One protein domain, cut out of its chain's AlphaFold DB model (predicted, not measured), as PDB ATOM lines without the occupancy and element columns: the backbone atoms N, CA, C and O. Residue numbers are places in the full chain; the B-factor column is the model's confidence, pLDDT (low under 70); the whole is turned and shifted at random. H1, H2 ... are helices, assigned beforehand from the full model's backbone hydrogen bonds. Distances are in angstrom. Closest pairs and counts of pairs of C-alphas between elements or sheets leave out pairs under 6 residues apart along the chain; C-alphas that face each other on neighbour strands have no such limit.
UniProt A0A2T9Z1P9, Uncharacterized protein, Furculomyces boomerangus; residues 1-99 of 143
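This is residues 1 to 99 of the 143 residues of an uncharacterized protein of Furculomyces boomerangus (UniProt A0A2T9Z1P9). This model has little regular structure: a helical hairpin, H1 and H2, makes one end of an elongated shape, and of the two long stretches with no named element, residues 1 to 21 loop out at the other end, while residues 57 to 99 run from the end of H2 out toward that other end near residue 75 and fold back to the middle of the length. The printed part has 99 residues, with H1 then H2 and no named strand; the class is all helix, with only 27 residues in named elements. It is only just compact, close to loose, with a radius of gyration of the C-alphas of 15.1 A, and spans 50 by 31 by 23 A.

Past residues 1 to 21, look at H1, residues 22 to 38, and H2, residues 47 to 56: they form a hairpin, opposite ways at a shallow tilt of 21 degrees. H1 touches H2 with residues 32 to 36 alone; the closest C-alphas, of Lys 36 and Phe 50, are 5.7 A apart. In H1 and H2 every O i to N i+4 pair is within hydrogen-bond range.

Find C-alpha 22 at (-57.840, 9.677, 17.138); from there H1 runs 24.2 A to C-alpha 38. H2 runs 14.6 A to C-alpha 56 at (-45.196, 23.390, 15.033).

The C-alphas farthest apart, of Asp 11 and Lys 43, are 51.7 A apart. The printed part has no cut, and the H1 to H2 link is short. Residues 1 to 4, 6 to 14, 42 to 45 and 99 have pLDDT under 70.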
ATOM      1  N   MET A   1     -56.388   7.784  36.507       43.12
ATOM      2  CA  MET A   1     -56.846   7.354  35.169       43.12
ATOM      3  C   MET A   1     -55.780   7.759  34.172       43.12
ATOM      4  O   MET A   1     -55.444   8.935  34.123       43.12
ATOM      5  N   THR A   2     -55.178   6.798  33.482       55.19
ATOM      6  CA  THR A   2     -54.147   7.016  32.460       55.19
ATOM      7  C   THR A   2     -54.803   6.947  31.082       55.19
ATOM      8  O   THR A   2     -55.550   6.019  30.803       55.19
ATOM      9  N   LEU A   3     -54.569   7.955  30.240       65.12
ATOM     10  CA  LEU A   3     -55.124   8.063  28.880       65.12
ATOM     11  C   LEU A   3     -54.141   7.465  27.862       65.12
ATOM     12  O   LEU A   3     -53.711   8.139  26.931       65.12
ATOM     13  N   GLY A   4     -53.711   6.227  28.110       67.69
ATOM     14  CA  GLY A   4     -52.824   5.507  27.205       67.69
ATOM     15  C   GLY A   4     -53.592   4.915  26.020       67.69
ATOM     16  O   GLY A   4     -54.690   4.392  26.210       67.69
ATOM     17  N   TRP A   5     -53.035   4.985  24.810       72.19
ATOM     18  CA  TRP A   5     -53.539   4.267  23.628       72.19
ATOM     19  C   TRP A   5     -52.535   3.202  23.173       72.19
ATOM     20  O   TRP A   5     -51.397   3.211  23.617       72.19
ATOM     21  N   GLY A   6     -52.956   2.253  22.333       69.75
ATOM     22  CA  GLY A   6     -52.086   1.172  21.836       69.75
ATOM     23  C   GLY A   6     -52.141  -0.132  22.646       69.75
ATOM     24  O   GLY A   6     -51.868  -1.201  22.110       69.75
ATOM     25  N   CYS A   7     -52.644  -0.104  23.883       65.81
ATOM     26  CA  CYS A   7     -52.641  -1.255  24.798       65.81
ATOM     27  C   CYS A   7     -53.680  -2.367  24.520       65.81
ATOM     28  O   CYS A   7     -53.991  -3.156  25.413       65.81
ATOM     29  N   GLY A   8     -54.276  -2.423  23.327       61.03
ATOM     30  CA  GLY A   8     -55.472  -3.239  23.064       61.03
ATOM     31  C   GLY A   8     -55.266  -4.492  22.215       61.03
ATOM     32  O   GLY A   8     -56.109  -5.384  22.244       61.03
ATOM     33  N   CYS A   9     -54.181  -4.577  21.447       57.59
ATOM     34  CA  CYS A   9     -54.014  -5.621  20.440       57.59
ATOM     35  C   CYS A   9     -52.570  -6.125  20.449       57.59
ATOM     36  O   CYS A   9     -51.720  -5.560  19.775       57.59
ATOM     37  N   LYS A  10     -52.296  -7.196  21.208       56.25
ATOM     38  CA  LYS A  10     -50.957  -7.811  21.306       56.25
ATOM     39  C   LYS A  10     -50.301  -8.096  19.949       56.25
ATOM     40  O   LYS A  10     -49.089  -7.985  19.849       56.25
ATOM     41  N   ASP A  11     -51.103  -8.437  18.938       60.09
ATOM     42  CA  ASP A  11     -50.619  -8.914  17.633       60.09
ATOM     43  C   ASP A  11     -51.276  -8.197  16.437       60.09
ATOM     44  O   ASP A  11     -51.174  -8.651  15.298       60.09
ATOM     45  N   ARG A  12     -52.010  -7.102  16.676       59.38
ATOM     46  CA  ARG A  12     -52.646  -6.318  15.606       59.38
ATOM     47  C   ARG A  12     -52.498  -4.832  15.872       59.38
ATOM     48  O   ARG A  12     -53.343  -4.224  16.520       59.38
ATOM     49  N   GLU A  13     -51.457  -4.239  15.315       66.12
ATOM     50  CA  GLU A  13     -51.488  -2.798  15.114       66.12
ATOM     51  C   GLU A  13     -52.517  -2.482  14.019       66.12
ATOM     52  O   GLU A  13     -52.588  -3.196  13.014       66.12
ATOM     53  N   PRO A  14     -53.383  -1.482  14.221       68.12
ATOM     54  CA  PRO A  14     -54.242  -1.009  13.149       68.12
ATOM     55  C   PRO A  14     -53.378  -0.441  12.016       68.12
ATOM     56  O   PRO A  14     -52.393   0.243  12.283       68.12
ATOM     57  N   ASP A  15     -53.775  -0.676  10.761       75.38
ATOM     58  CA  ASP A  15     -53.117  -0.154   9.547       75.38
ATOM     59  C   ASP A  15     -53.348   1.363   9.363       75.38
ATOM     60  O   ASP A  15     -53.678   1.850   8.281       75.38
ATOM     61  N   VAL A  16     -53.249   2.125  10.446       79.31
ATOM     62  CA  VAL A  16     -53.376   3.579  10.466       79.31
ATOM     63  C   VAL A  16     -52.051   4.166  10.906       79.31
ATOM     64  O   VAL A  16     -51.364   3.618  11.768       79.31
ATOM     65  N   ASN A  17     -51.676   5.298  10.317       84.56
ATOM     66  CA  ASN A  17     -50.444   5.941  10.732       84.56
ATOM     67  C   ASN A  17     -50.554   6.410  12.194       84.56
ATOM     68  O   ASN A  17     -51.628   6.847  12.618       84.56
ATOM     69  N   PRO A  18     -49.449   6.419  12.958       81.31
ATOM     70  CA  PRO A  18     -49.461   6.857  14.353       81.31
ATOM     71  C   PRO A  18     -50.004   8.281  14.559       81.31
ATOM     72  O   PRO A  18     -50.686   8.540  15.546       81.31
ATOM     73  N   TRP A  19     -49.754   9.200  13.619       83.75
ATOM     74  CA  TRP A  19     -50.262  10.580  13.671       83.75
ATOM     75  C   TRP A  19     -51.750  10.719  13.328       83.75
ATOM     76  O   TRP A  19     -52.347  11.743  13.659       83.75
ATOM     77  N   ASP A  20     -52.345   9.712  12.686       84.88
ATOM     78  CA  ASP A  20     -53.765   9.683  12.313       84.88
ATOM     79  C   ASP A  20     -54.635   9.038  13.405       84.88
ATOM     80  O   ASP A  20     -55.865   9.002  13.303       84.88
ATOM     81  N   TRP A  21     -54.023   8.531  14.480       84.88
ATOM     82  CA  TRP A  21     -54.762   7.921  15.575       84.88
ATOM     83  C   TRP A  21     -55.645   8.972  16.265       84.88
ATOM     84  O   TRP A  21     -55.140  10.030  16.646       84.88
ATOM     85  N   PRO A  22     -56.940   8.698  16.528       85.25
ATOM     86  CA  PRO A  22     -57.840   9.677  17.138       85.25
ATOM     87  C   PRO A  22     -57.312  10.348  18.413       85.25
ATOM     88  O   PRO A  22     -57.501  11.547  18.591       85.25
ATOM     89  N   VAL A  23     -56.631   9.610  19.295       84.69
ATOM     90  CA  VAL A  23     -56.068  10.179  20.532       84.69
ATOM     91  C   VAL A  23     -54.933  11.153  20.217       84.69
ATOM     92  O   VAL A  23     -54.930  12.265  20.737       84.69
ATOM     93  N   VAL A  24     -54.032  10.781  19.306       85.69
ATOM     94  CA  VAL A  24     -52.913  11.623  18.855       85.69
ATOM     95  C   VAL A  24     -53.412  12.870  18.135       85.69
ATOM     96  O   VAL A  24     -52.963  13.978  18.423       85.69
ATOM     97  N   ALA A  25     -54.387  12.714  17.241       87.69
ATOM     98  CA  ALA A  25     -54.997  13.823  16.522       87.69
ATOM     99  C   ALA A  25     -55.640  14.832  17.488       87.69
ATOM    100  O   ALA A  25     -55.470  16.043  17.338       87.69
ATOM    101  N   ARG A  26     -56.351  14.344  18.514       88.56
ATOM    102  CA  ARG A  26     -56.982  15.194  19.535       88.56
ATOM    103  C   ARG A  26     -55.967  15.872  20.447       88.56
ATOM    104  O   ARG A  26     -56.158  17.043  20.761       88.56
ATOM    105  N   ASP A  27     -54.906  15.172  20.833       87.25
ATOM    106  CA  ASP A  27     -53.801  15.724  21.621       87.25
ATOM    107  C   ASP A  27     -53.099  16.859  20.858       87.25
ATOM    108  O   ASP A  27     -52.998  17.982  21.352       87.25
ATOM    109  N   CYS A  28     -52.742  16.627  19.592       89.06
ATOM    110  CA  CYS A  28     -52.156  17.656  18.732       89.06
ATOM    111  C   CYS A  28     -53.079  18.878  18.575       89.06
ATOM    112  O   CYS A  28     -52.643  20.015  18.758       89.06
ATOM    113  N   GLN A  29     -54.369  18.662  18.291       91.25
ATOM    114  CA  GLN A  29     -55.340  19.754  18.163       91.25
ATOM    115  C   GLN A  29     -55.504  20.545  19.465       91.25
ATOM    116  O   GLN A  29     -55.585  21.774  19.427       91.25
ATOM    117  N   GLY A  30     -55.553  19.857  20.608       89.94
ATOM    118  CA  GLY A  30     -55.648  20.488  21.921       89.94
ATOM    119  C   GLY A  30     -54.435  21.372  22.207       89.94
ATOM    120  O   GLY A  30     -54.593  22.542  22.548       89.94
ATOM    121  N   ASN A  31     -53.231  20.854  21.971       88.44
ATOM    122  CA  ASN A  31     -51.995  21.608  22.163       88.44
ATOM    123  C   ASN A  31     -51.873  22.801  21.200       88.44
ATOM    124  O   ASN A  31     -51.483  23.891  21.622       88.44
ATOM    125  N   MET A  32     -52.296  22.653  19.941       90.50
ATOM    126  CA  MET A  32     -52.387  23.769  18.992       90.50
ATOM    127  C   MET A  32     -53.321  24.872  19.510       90.50
ATOM    128  O   MET A  32     -52.986  26.056  19.447       90.50
ATOM    129  N   GLN A  33     -54.497  24.506  20.028       90.88
ATOM    130  CA  GLN A  33     -55.444  25.471  20.589       90.88
ATOM    131  C   GLN A  33     -54.859  26.185  21.809       90.88
ATOM    132  O   GLN A  33     -54.962  27.406  21.895       90.88
ATOM    133  N   VAL A  34     -54.194  25.456  22.709       89.94
ATOM    134  CA  VAL A  34     -53.494  26.038  23.864       89.94
ATOM    135  C   VAL A  34     -52.389  26.998  23.412       89.94
ATOM    136  O   VAL A  34     -52.304  28.110  23.929       89.94
ATOM    137  N   CYS A  35     -51.602  26.628  22.400       88.75
ATOM    138  CA  CYS A  35     -50.581  27.493  21.805       88.75
ATOM    139  C   CYS A  35     -51.194  28.813  21.304       88.75
ATOM    140  O   CYS A  35     -50.779  29.898  21.711       88.75
ATOM    141  N   LYS A  36     -52.274  28.730  20.517       89.12
ATOM    142  CA  LYS A  36     -52.995  29.901  19.988       89.12
ATOM    143  C   LYS A  36     -53.669  30.741  21.078       89.12
ATOM    144  O   LYS A  36     -53.759  31.961  20.951       89.12
ATOM    145  N   LEU A  37     -54.151  30.118  22.152       89.12
ATOM    146  CA  LEU A  37     -54.682  30.833  23.316       89.12
ATOM    147  C   LEU A  37     -53.573  31.628  24.011       89.12
ATOM    148  O   LEU A  37     -53.773  32.805  24.305       89.12
ATOM    149  N   ASN A  38     -52.389  31.036  24.173       87.00
ATOM    150  CA  ASN A  38     -51.233  31.714  24.757       87.00
ATOM    151  C   ASN A  38     -50.741  32.893  23.902       87.00
ATOM    152  O   ASN A  38     -50.311  33.901  24.462       87.00
ATOM    153  N   CYS A  39     -50.897  32.830  22.574       85.19
ATOM    154  CA  CYS A  39     -50.619  33.955  21.671       85.19
ATOM    155  C   CYS A  39     -51.518  35.182  21.893       85.19
ATOM    156  O   CYS A  39     -51.181  36.282  21.454       85.19
ATOM    157  N   ASN A  40     -52.667  35.020  22.556       80.06
ATOM    158  CA  ASN A  40     -53.582  36.119  22.868       80.06
ATOM    159  C   ASN A  40     -53.303  36.782  24.231       80.06
ATOM    160  O   ASN A  40     -54.073  37.652  24.640       80.06
ATOM    161  N   ASN A  41     -52.240  36.403  24.954       76.81
ATOM    162  CA  ASN A  41     -51.980  36.948  26.288       76.81
ATOM    163  C   ASN A  41     -51.400  38.378  26.259       76.81
ATOM    164  O   ASN A  41     -50.405  38.651  25.596       76.81
ATOM    165  N   THR A  42     -52.078  39.261  27.005       55.59
ATOM    166  CA  THR A  42     -51.787  40.602  27.584       55.59
ATOM    167  C   THR A  42     -50.783  41.602  26.980       55.59
ATOM    168  O   THR A  42     -50.884  42.775  27.334       55.59
ATOM    169  N   LYS A  43     -49.865  41.255  26.072       63.41
ATOM    170  CA  LYS A  43     -48.910  42.206  25.454       63.41
ATOM    171  C   LYS A  43     -49.116  42.449  23.955       63.41
ATOM    172  O   LYS A  43     -48.395  43.248  23.368       63.41
ATOM    173  N   GLY A  44     -50.136  41.834  23.365       56.88
ATOM    174  CA  GLY A  44     -50.544  42.064  21.980       56.88
ATOM    175  C   GLY A  44     -50.766  40.753  21.238       56.88
ATOM    176  O   GLY A  44     -50.042  39.783  21.438       56.88
ATOM    177  N   ARG A  45     -51.784  40.730  20.374       65.88
ATOM    178  CA  ARG A  45     -51.994  39.640  19.419       65.88
ATOM    179  C   ARG A  45     -50.845  39.648  18.420       65.88
ATOM    180  O   ARG A  45     -50.840  40.467  17.506       65.88
ATOM    181  N   SER A  46     -49.878  38.758  18.601       76.75
ATOM    182  CA  SER A  46     -48.823  38.570  17.610       76.75
ATOM    183  C   SER A  46     -49.308  37.591  16.549       76.75
ATOM    184  O   SER A  46     -49.492  36.409  16.839       76.75
ATOM    185  N   GLN A  47     -49.527  38.083  15.326       83.56
ATOM    186  CA  GLN A  47     -49.833  37.240  14.166       83.56
ATOM    187  C   GLN A  47     -48.740  36.180  13.955       83.56
ATOM    188  O   GLN A  47     -49.056  35.034  13.639       83.56
ATOM    189  N   ASP A  48     -47.482  36.538  14.218       86.44
ATOM    190  CA  ASP A  48     -46.336  35.637  14.097       86.44
ATOM    191  C   ASP A  48     -46.452  34.446  15.055       86.44
ATOM    192  O   ASP A  48     -46.188  33.314  14.666       86.44
ATOM    193  N   CYS A  49     -46.974  34.666  16.267       85.75
ATOM    194  CA  CYS A  49     -47.195  33.588  17.232       85.75
ATOM    195  C   CYS A  49     -48.210  32.551  16.725       85.75
ATOM    196  O   CYS A  49     -47.990  31.350  16.865       85.75
ATOM    197  N   PHE A  50     -49.304  32.982  16.085       88.81
ATOM    198  CA  PHE A  50     -50.268  32.044  15.494       88.81
ATOM    199  C   PHE A  50     -49.643  31.230  14.362       88.81
ATOM    200  O   PHE A  50     -49.860  30.021  14.290       88.81
ATOM    201  N   VAL A  51     -48.856  31.893  13.512       89.12
ATOM    202  CA  VAL A  51     -48.140  31.254  12.406       89.12
ATOM    203  C   VAL A  51     -47.134  30.231  12.936       89.12
ATOM    204  O   VAL A  51     -47.037  29.135  12.390       89.12
ATOM    205  N   ASP A  52     -46.425  30.540  14.017       87.44
ATOM    206  CA  ASP A  52     -45.473  29.616  14.628       87.44
ATOM    207  C   ASP A  52     -46.172  28.417  15.284       87.44
ATOM    208  O   ASP A  52     -45.724  27.283  15.104       87.44
ATOM    209  N   CYS A  53     -47.328  28.619  15.929       88.62
ATOM    210  CA  CYS A  53     -48.158  27.505  16.390       88.62
ATOM    211  C   CYS A  53     -48.574  26.584  15.230       88.62
ATOM    212  O   CYS A  53     -48.510  25.366  15.373       88.62
ATOM    213  N   ASP A  54     -48.961  27.135  14.076       88.88
ATOM    214  CA  ASP A  54     -49.358  26.336  12.907       88.88
ATOM    215  C   ASP A  54     -48.170  25.615  12.239       88.88
ATOM    216  O   ASP A  54     -48.335  24.525  11.690       88.88
ATOM    217  N   LYS A  55     -46.951  26.169  12.322       88.31
ATOM    218  CA  LYS A  55     -45.725  25.491  11.855       88.31
ATOM    219  C   LYS A  55     -45.340  24.300  12.729       88.31
ATOM    220  O   LYS A  55     -44.820  23.315  12.205       88.31
ATOM    221  N   VAL A  56     -45.540  24.420  14.042       87.56
ATOM    222  CA  VAL A  56     -45.196  23.390  15.033       87.56
ATOM    223  C   VAL A  56     -46.251  22.288  15.057       87.56
ATOM    224  O   VAL A  56     -45.919  21.108  14.981       87.56
ATOM    225  N   TRP A  57     -47.529  22.657  15.130       88.38
ATOM    226  CA  TRP A  57     -48.634  21.725  15.351       88.38
ATOM    227  C   TRP A  57     -49.303  21.295  14.038       88.38
ATOM    228  O   TRP A  57     -50.488  21.532  13.807       88.38
ATOM    229  N   LYS A  58     -48.544  20.619  13.168       88.81
ATOM    230  CA  LYS A  58     -49.025  20.081  11.882       88.81
ATOM    231  C   LYS A  58     -49.816  18.771  12.050       88.81
ATOM    232  O   LYS A  58     -49.372  17.705  11.624       88.81
ATOM    233  N   CYS A  59     -50.968  18.826  12.715       89.44
ATOM    234  CA  CYS A  59     -51.761  17.639  13.069       89.44
ATOM    235  C   CYS A  59     -52.171  16.785  11.856       89.44
ATOM    236  O   CYS A  59     -52.403  17.320  10.774       89.44
ATOM    237  N   ASN A  60     -52.302  15.467  12.055       87.88
ATOM    238  CA  ASN A  60     -52.586  14.472  11.004       87.88
ATOM    239  C   ASN A  60     -51.526  14.431   9.886       87.88
ATOM    240  O   ASN A  60     -51.811  14.081   8.744       87.88
ATOM    241  N   THR A  61     -50.292  14.827  10.198       88.31
ATOM    242  CA  THR A  61     -49.156  14.702   9.282       88.31
ATOM    243  C   THR A  61     -47.965  14.087  10.005       88.31
ATOM    244  O   THR A  61     -47.877  14.130  11.235       88.31
ATOM    245  N   MET A  62     -47.005  13.567   9.241       85.69
ATOM    246  CA  MET A  62     -45.747  13.038   9.778       85.69
ATOM    247  C   MET A  62     -44.909  14.111  10.501       85.69
ATOM    248  O   MET A  62     -44.080  13.788  11.347       85.69
ATOM    249  N   ASP A  63     -45.150  15.393  10.220       85.06
ATOM    250  CA  ASP A  63     -44.499  16.512  10.907       85.06
ATOM    251  C   ASP A  63     -45.229  16.937  12.191       85.06
ATOM    252  O   ASP A  63     -44.859  17.936  12.807       85.06
ATOM    253  N   SER A  64     -46.275  16.218  12.607       86.00
ATOM    254  CA  SER A  64     -46.869  16.451  13.922       86.00
ATOM    255  C   SER A  64     -45.900  16.031  15.036       86.00
ATOM    256  O   SER A  64     -45.164  15.048  14.870       86.00
ATOM    257  N   PRO A  65     -45.896  16.743  16.177       86.00
ATOM    258  CA  PRO A  65     -45.163  16.321  17.363       86.00
ATOM    259  C   PRO A  65     -45.607  14.930  17.819       86.00
ATOM    260  O   PRO A  65     -46.795  14.596  17.764       86.00
ATOM    261  N   VAL A  66     -44.655  14.119  18.277       85.56
ATOM    262  CA  VAL A  66     -44.946  12.780  18.795       85.56
ATOM    263  C   VAL A  66     -45.791  12.893  20.059       85.56
ATOM    264  O   VAL A  66     -45.435  13.599  21.002       85.56
ATOM    265  N   SER A  67     -46.899  12.151  20.101       81.25
ATOM    266  CA  SER A  67     -47.658  11.997  21.337       81.25
ATOM    267  C   SER A  67     -47.071  10.838  22.132       81.25
ATOM    268  O   SER A  67     -47.060   9.690  21.688       81.25
ATOM    269  N   TYR A  68     -46.618  11.130  23.344       81.50
ATOM    270  CA  TYR A  68     -46.027  10.154  24.265       81.50
ATOM    271  C   TYR A  68     -47.078   9.305  25.009       81.50
ATOM    272  O   TYR A  68     -46.782   8.588  25.967       81.50
ATOM    273  N   THR A  69     -48.325   9.363  24.534       79.12
ATOM    274  CA  THR A  69     -49.473   8.655  25.102       79.12
ATOM    275  C   THR A  69     -49.628   7.211  24.613       79.12
ATOM    276  O   THR A  69     -50.524   6.509  25.080       79.12
ATOM    277  N   ASN A  70     -48.745   6.739  23.725       77.94
ATOM    278  CA  ASN A  70     -48.711   5.342  23.297       77.94
ATOM    279  C   ASN A  70     -48.134   4.444  24.406       77.94
ATOM    280  O   ASN A  70     -47.057   4.713  24.938       77.94
ATOM    281  N   VAL A  71     -48.846   3.373  24.741       76.75
ATOM    282  CA  VAL A  71     -48.469   2.375  25.741       76.75
ATOM    283  C   VAL A  71     -48.679   0.971  25.191       76.75
ATOM    284  O   VAL A  71     -49.683   0.670  24.547       76.75
ATOM    285  N   THR A  72     -47.744   0.075  25.500       74.75
ATOM    286  CA  THR A  72     -47.811  -1.319  25.054       74.75
ATOM    287  C   THR A  72     -48.763  -2.147  25.916       74.75
ATOM    288  O   THR A  72     -49.481  -2.997  25.391       74.75
ATOM    289  N   ASN A  73     -48.826  -1.898  27.232       71.44
ATOM    290  CA  ASN A  73     -49.690  -2.651  28.143       71.44
ATOM    291  C   ASN A  73     -50.764  -1.778  28.794       71.44
ATOM    292  O   ASN A  73     -50.569  -0.595  29.054       71.44
ATOM    293  N   VAL A  74     -51.896  -2.400  29.140       73.12
ATOM    294  CA  VAL A  74     -53.044  -1.729  29.787       73.12
ATOM    295  C   VAL A  74     -52.712  -1.143  31.161       73.12
ATOM    296  O   VAL A  74     -53.391  -0.234  31.628       73.12
ATOM    297  N   ASN A  75     -51.674  -1.674  31.809       78.88
ATOM    298  CA  ASN A  75     -51.213  -1.229  33.121       78.88
ATOM    299  C   ASN A  75     -50.096  -0.180  33.027       78.88
ATOM    300  O   ASN A  75     -49.709   0.378  34.055       78.88
ATOM    301  N   ASP A  76     -49.573   0.088  31.827       75.88
ATOM    302  CA  ASP A  76     -48.484   1.039  31.654       75.88
ATOM    303  C   ASP A  76     -49.019   2.471  31.716       75.88
ATOM    304  O   ASP A  76     -50.122   2.799  31.262       75.88
ATOM    305  N   LYS A  77     -48.213   3.354  32.304       78.50
ATOM    306  CA  LYS A  77     -48.512   4.780  32.360       78.50
ATOM    307  C   LYS A  77     -47.850   5.465  31.161       78.50
ATOM    308  O   LYS A  77     -46.633   5.347  31.027       78.50
ATOM    309  N   PRO A  78     -48.602   6.216  30.340       76.69
ATOM    310  CA  PRO A  78     -48.006   6.994  29.269       76.69
ATOM    311  C   PRO A  78     -47.054   8.046  29.836       76.69
ATOM    312  O   PRO A  78     -47.310   8.641  30.893       76.69
ATOM    313  N   ALA A  79     -45.968   8.296  29.115       75.69
ATOM    314  CA  ALA A  79     -45.140   9.455  29.379       75.69
ATOM    315  C   ALA A  79     -45.933  10.675  28.885       75.69
ATOM    316  O   ALA A  79     -46.281  10.769  27.725       75.69
ATOM    317  N   TYR A  80     -46.317  11.603  29.759       72.56
ATOM    318  CA  TYR A  80     -47.026  12.822  29.325       72.56
ATOM    319  C   TYR A  80     -46.060  13.914  28.836       72.56
ATOM    320  O   TYR A  80     -46.478  15.019  28.509       72.56
ATOM    321  N   SER A  81     -44.763  13.610  28.819       74.94
ATOM    322  CA  SER A  81     -43.689  14.479  28.362       74.94
ATOM    323  C   SER A  81     -42.579  13.640  27.739       74.94
ATOM    324  O   SER A  81     -42.312  12.512  28.160       74.94
ATOM    325  N   GLY A  82     -41.918  14.211  26.742       70.44
ATOM    326  CA  GLY A  82     -40.796  13.602  26.052       70.44
ATOM    327  C   GLY A  82     -40.049  14.647  25.225       70.44
ATOM    328  O   GLY A  82     -40.383  15.831  25.297       70.44
ATOM    329  N   PRO A  83     -39.007  14.235  24.494       73.06
ATOM    330  CA  PRO A  83     -38.227  15.143  23.660       73.06
ATOM    331  C   PRO A  83     -39.086  15.814  22.583       73.06
ATOM    332  O   PRO A  83     -40.032  15.234  22.076       73.06
ATOM    333  N   GLU A  84     -38.773  17.039  22.187       80.12
ATOM    334  CA  GLU A  84     -39.550  17.720  21.147       80.12
ATOM    335  C   GLU A  84     -39.149  17.201  19.762       80.12
ATOM    336  O   GLU A  84     -38.250  17.738  19.114       80.12
ATOM    337  N   VAL A  85     -39.798  16.120  19.319       84.75
ATOM    338  CA  VAL A  85     -39.585  15.511  17.999       84.75
ATOM    339  C   VAL A  85     -40.905  15.251  17.281       84.75
ATOM    340  O   VAL A  85     -41.943  15.032  17.907       84.75
ATOM    341  N   THR A  86     -40.869  15.264  15.953       86.06
ATOM    342  CA  THR A  86     -41.977  14.865  15.080       86.06
ATOM    343  C   THR A  86     -41.923  13.372  14.752       86.06
ATOM    344  O   THR A  86     -40.887  12.726  14.930       86.06
ATOM    345  N   TYR A  87     -43.003  12.808  14.200       82.50
ATOM    346  CA  TYR A  87     -42.972  11.435  13.662       82.50
ATOM    347  C   TYR A  87     -41.981  11.274  12.491       82.50
ATOM    348  O   TYR A  87     -41.528  10.164  12.223       82.50
ATOM    349  N   SER A  88     -41.603  12.375  11.827       82.19
ATOM    350  CA  SER A  88     -40.538  12.441  10.817       82.19
ATOM    351  C   SER A  88     -39.115  12.466  11.402       82.19
ATOM    352  O   SER A  88     -38.154  12.380  10.642       82.19
ATOM    353  N   GLY A  89     -38.957  12.560  12.731       80.50
ATOM    354  CA  GLY A  89     -37.652  12.638  13.404       80.50
ATOM    355  C   GLY A  89     -37.016  14.034  13.393       80.50
ATOM    356  O   GLY A  89     -35.818  14.177  13.649       80.50
ATOM    357  N   ASN A  90     -37.801  15.070  13.096       84.25
ATOM    358  CA  ASN A  90     -37.351  16.458  13.051       84.25
ATOM    359  C   ASN A  90     -37.767  17.216  14.312       84.25
ATOM    360  O   ASN A  90     -38.665  16.796  15.041       84.25
ATOM    361  N   ILE A  91     -37.121  18.352  14.566       82.38
ATOM    362  CA  ILE A  91     -37.544  19.276  15.620       82.38
ATOM    363  C   ILE A  91     -38.805  20.017  15.131       82.38
ATOM    364  O   ILE A  91     -38.754  20.624  14.051       82.38
ATOM    365  N   PRO A  92     -39.920  20.009  15.892       81.69
ATOM    366  CA  PRO A  92     -41.170  20.659  15.509       81.69
ATOM    367  C   PRO A  92     -40.972  22.127  15.116       81.69
ATOM    368  O   PRO A  92     -40.244  22.870  15.768       81.69
ATOM    369  N   GLY A  93     -41.617  22.558  14.030       77.12
ATOM    370  CA  GLY A  93     -41.480  23.926  13.514       77.12
ATOM    371  C   GLY A  93     -40.177  24.213  12.755       77.12
ATOM    372  O   GLY A  93     -40.014  25.322  12.245       77.12
ATOM    373  N   THR A  94     -39.278  23.233  12.608       73.38
ATOM    374  CA  THR A  94     -38.044  23.353  11.815       73.38
ATOM    375  C   THR A  94     -37.897  22.202  10.809       73.38
ATOM    376  O   THR A  94     -38.594  21.196  10.894       73.38
ATOM    377  N   ASN A  95     -36.964  22.337   9.860       70.75
ATOM    378  CA  ASN A  95     -36.540  21.246   8.964       70.75
ATOM    379  C   ASN A  95     -35.247  20.567   9.454       70.75
ATOM    380  O   ASN A  95     -34.518  19.972   8.662       70.75
ATOM    381  N   ILE A  96     -34.908  20.726  10.736       75.75
ATOM    382  CA  ILE A  96     -33.675  20.193  11.312       75.75
ATOM    383  C   ILE A  96     -33.980  18.826  11.919       75.75
ATOM    384  O   ILE A  96     -34.897  18.684  12.728       75.75
ATOM    385  N   THR A  97     -33.184  17.827  11.548       77.69
ATOM    386  CA  THR A  97     -33.232  16.496  12.156       77.69
ATOM    387  C   THR A  97     -32.772  16.575  13.607       77.69
ATOM    388  O   THR A  97     -31.713  17.137  13.898       77.69
ATOM    389  N   ALA A  98     -33.560  16.023  14.530       72.44
ATOM    390  CA  ALA A  98     -33.212  16.044  15.945       72.44
ATOM    391  C   ALA A  98     -31.953  15.185  16.203       72.44
ATOM    392  O   ALA A  98     -31.850  14.078  15.664       72.44
ATOM    393  N   PRO A  99     -30.983  15.646  17.022       60.12
ATOM    394  CA  PRO A  99     -29.850  14.817  17.417       60.12
ATOM    395  C   PRO A  99     -30.371  13.604  18.202       60.12
ATOM    396  O   PRO A  99     -31.039  13.743  19.223       60.12
TER     397      PRO A  99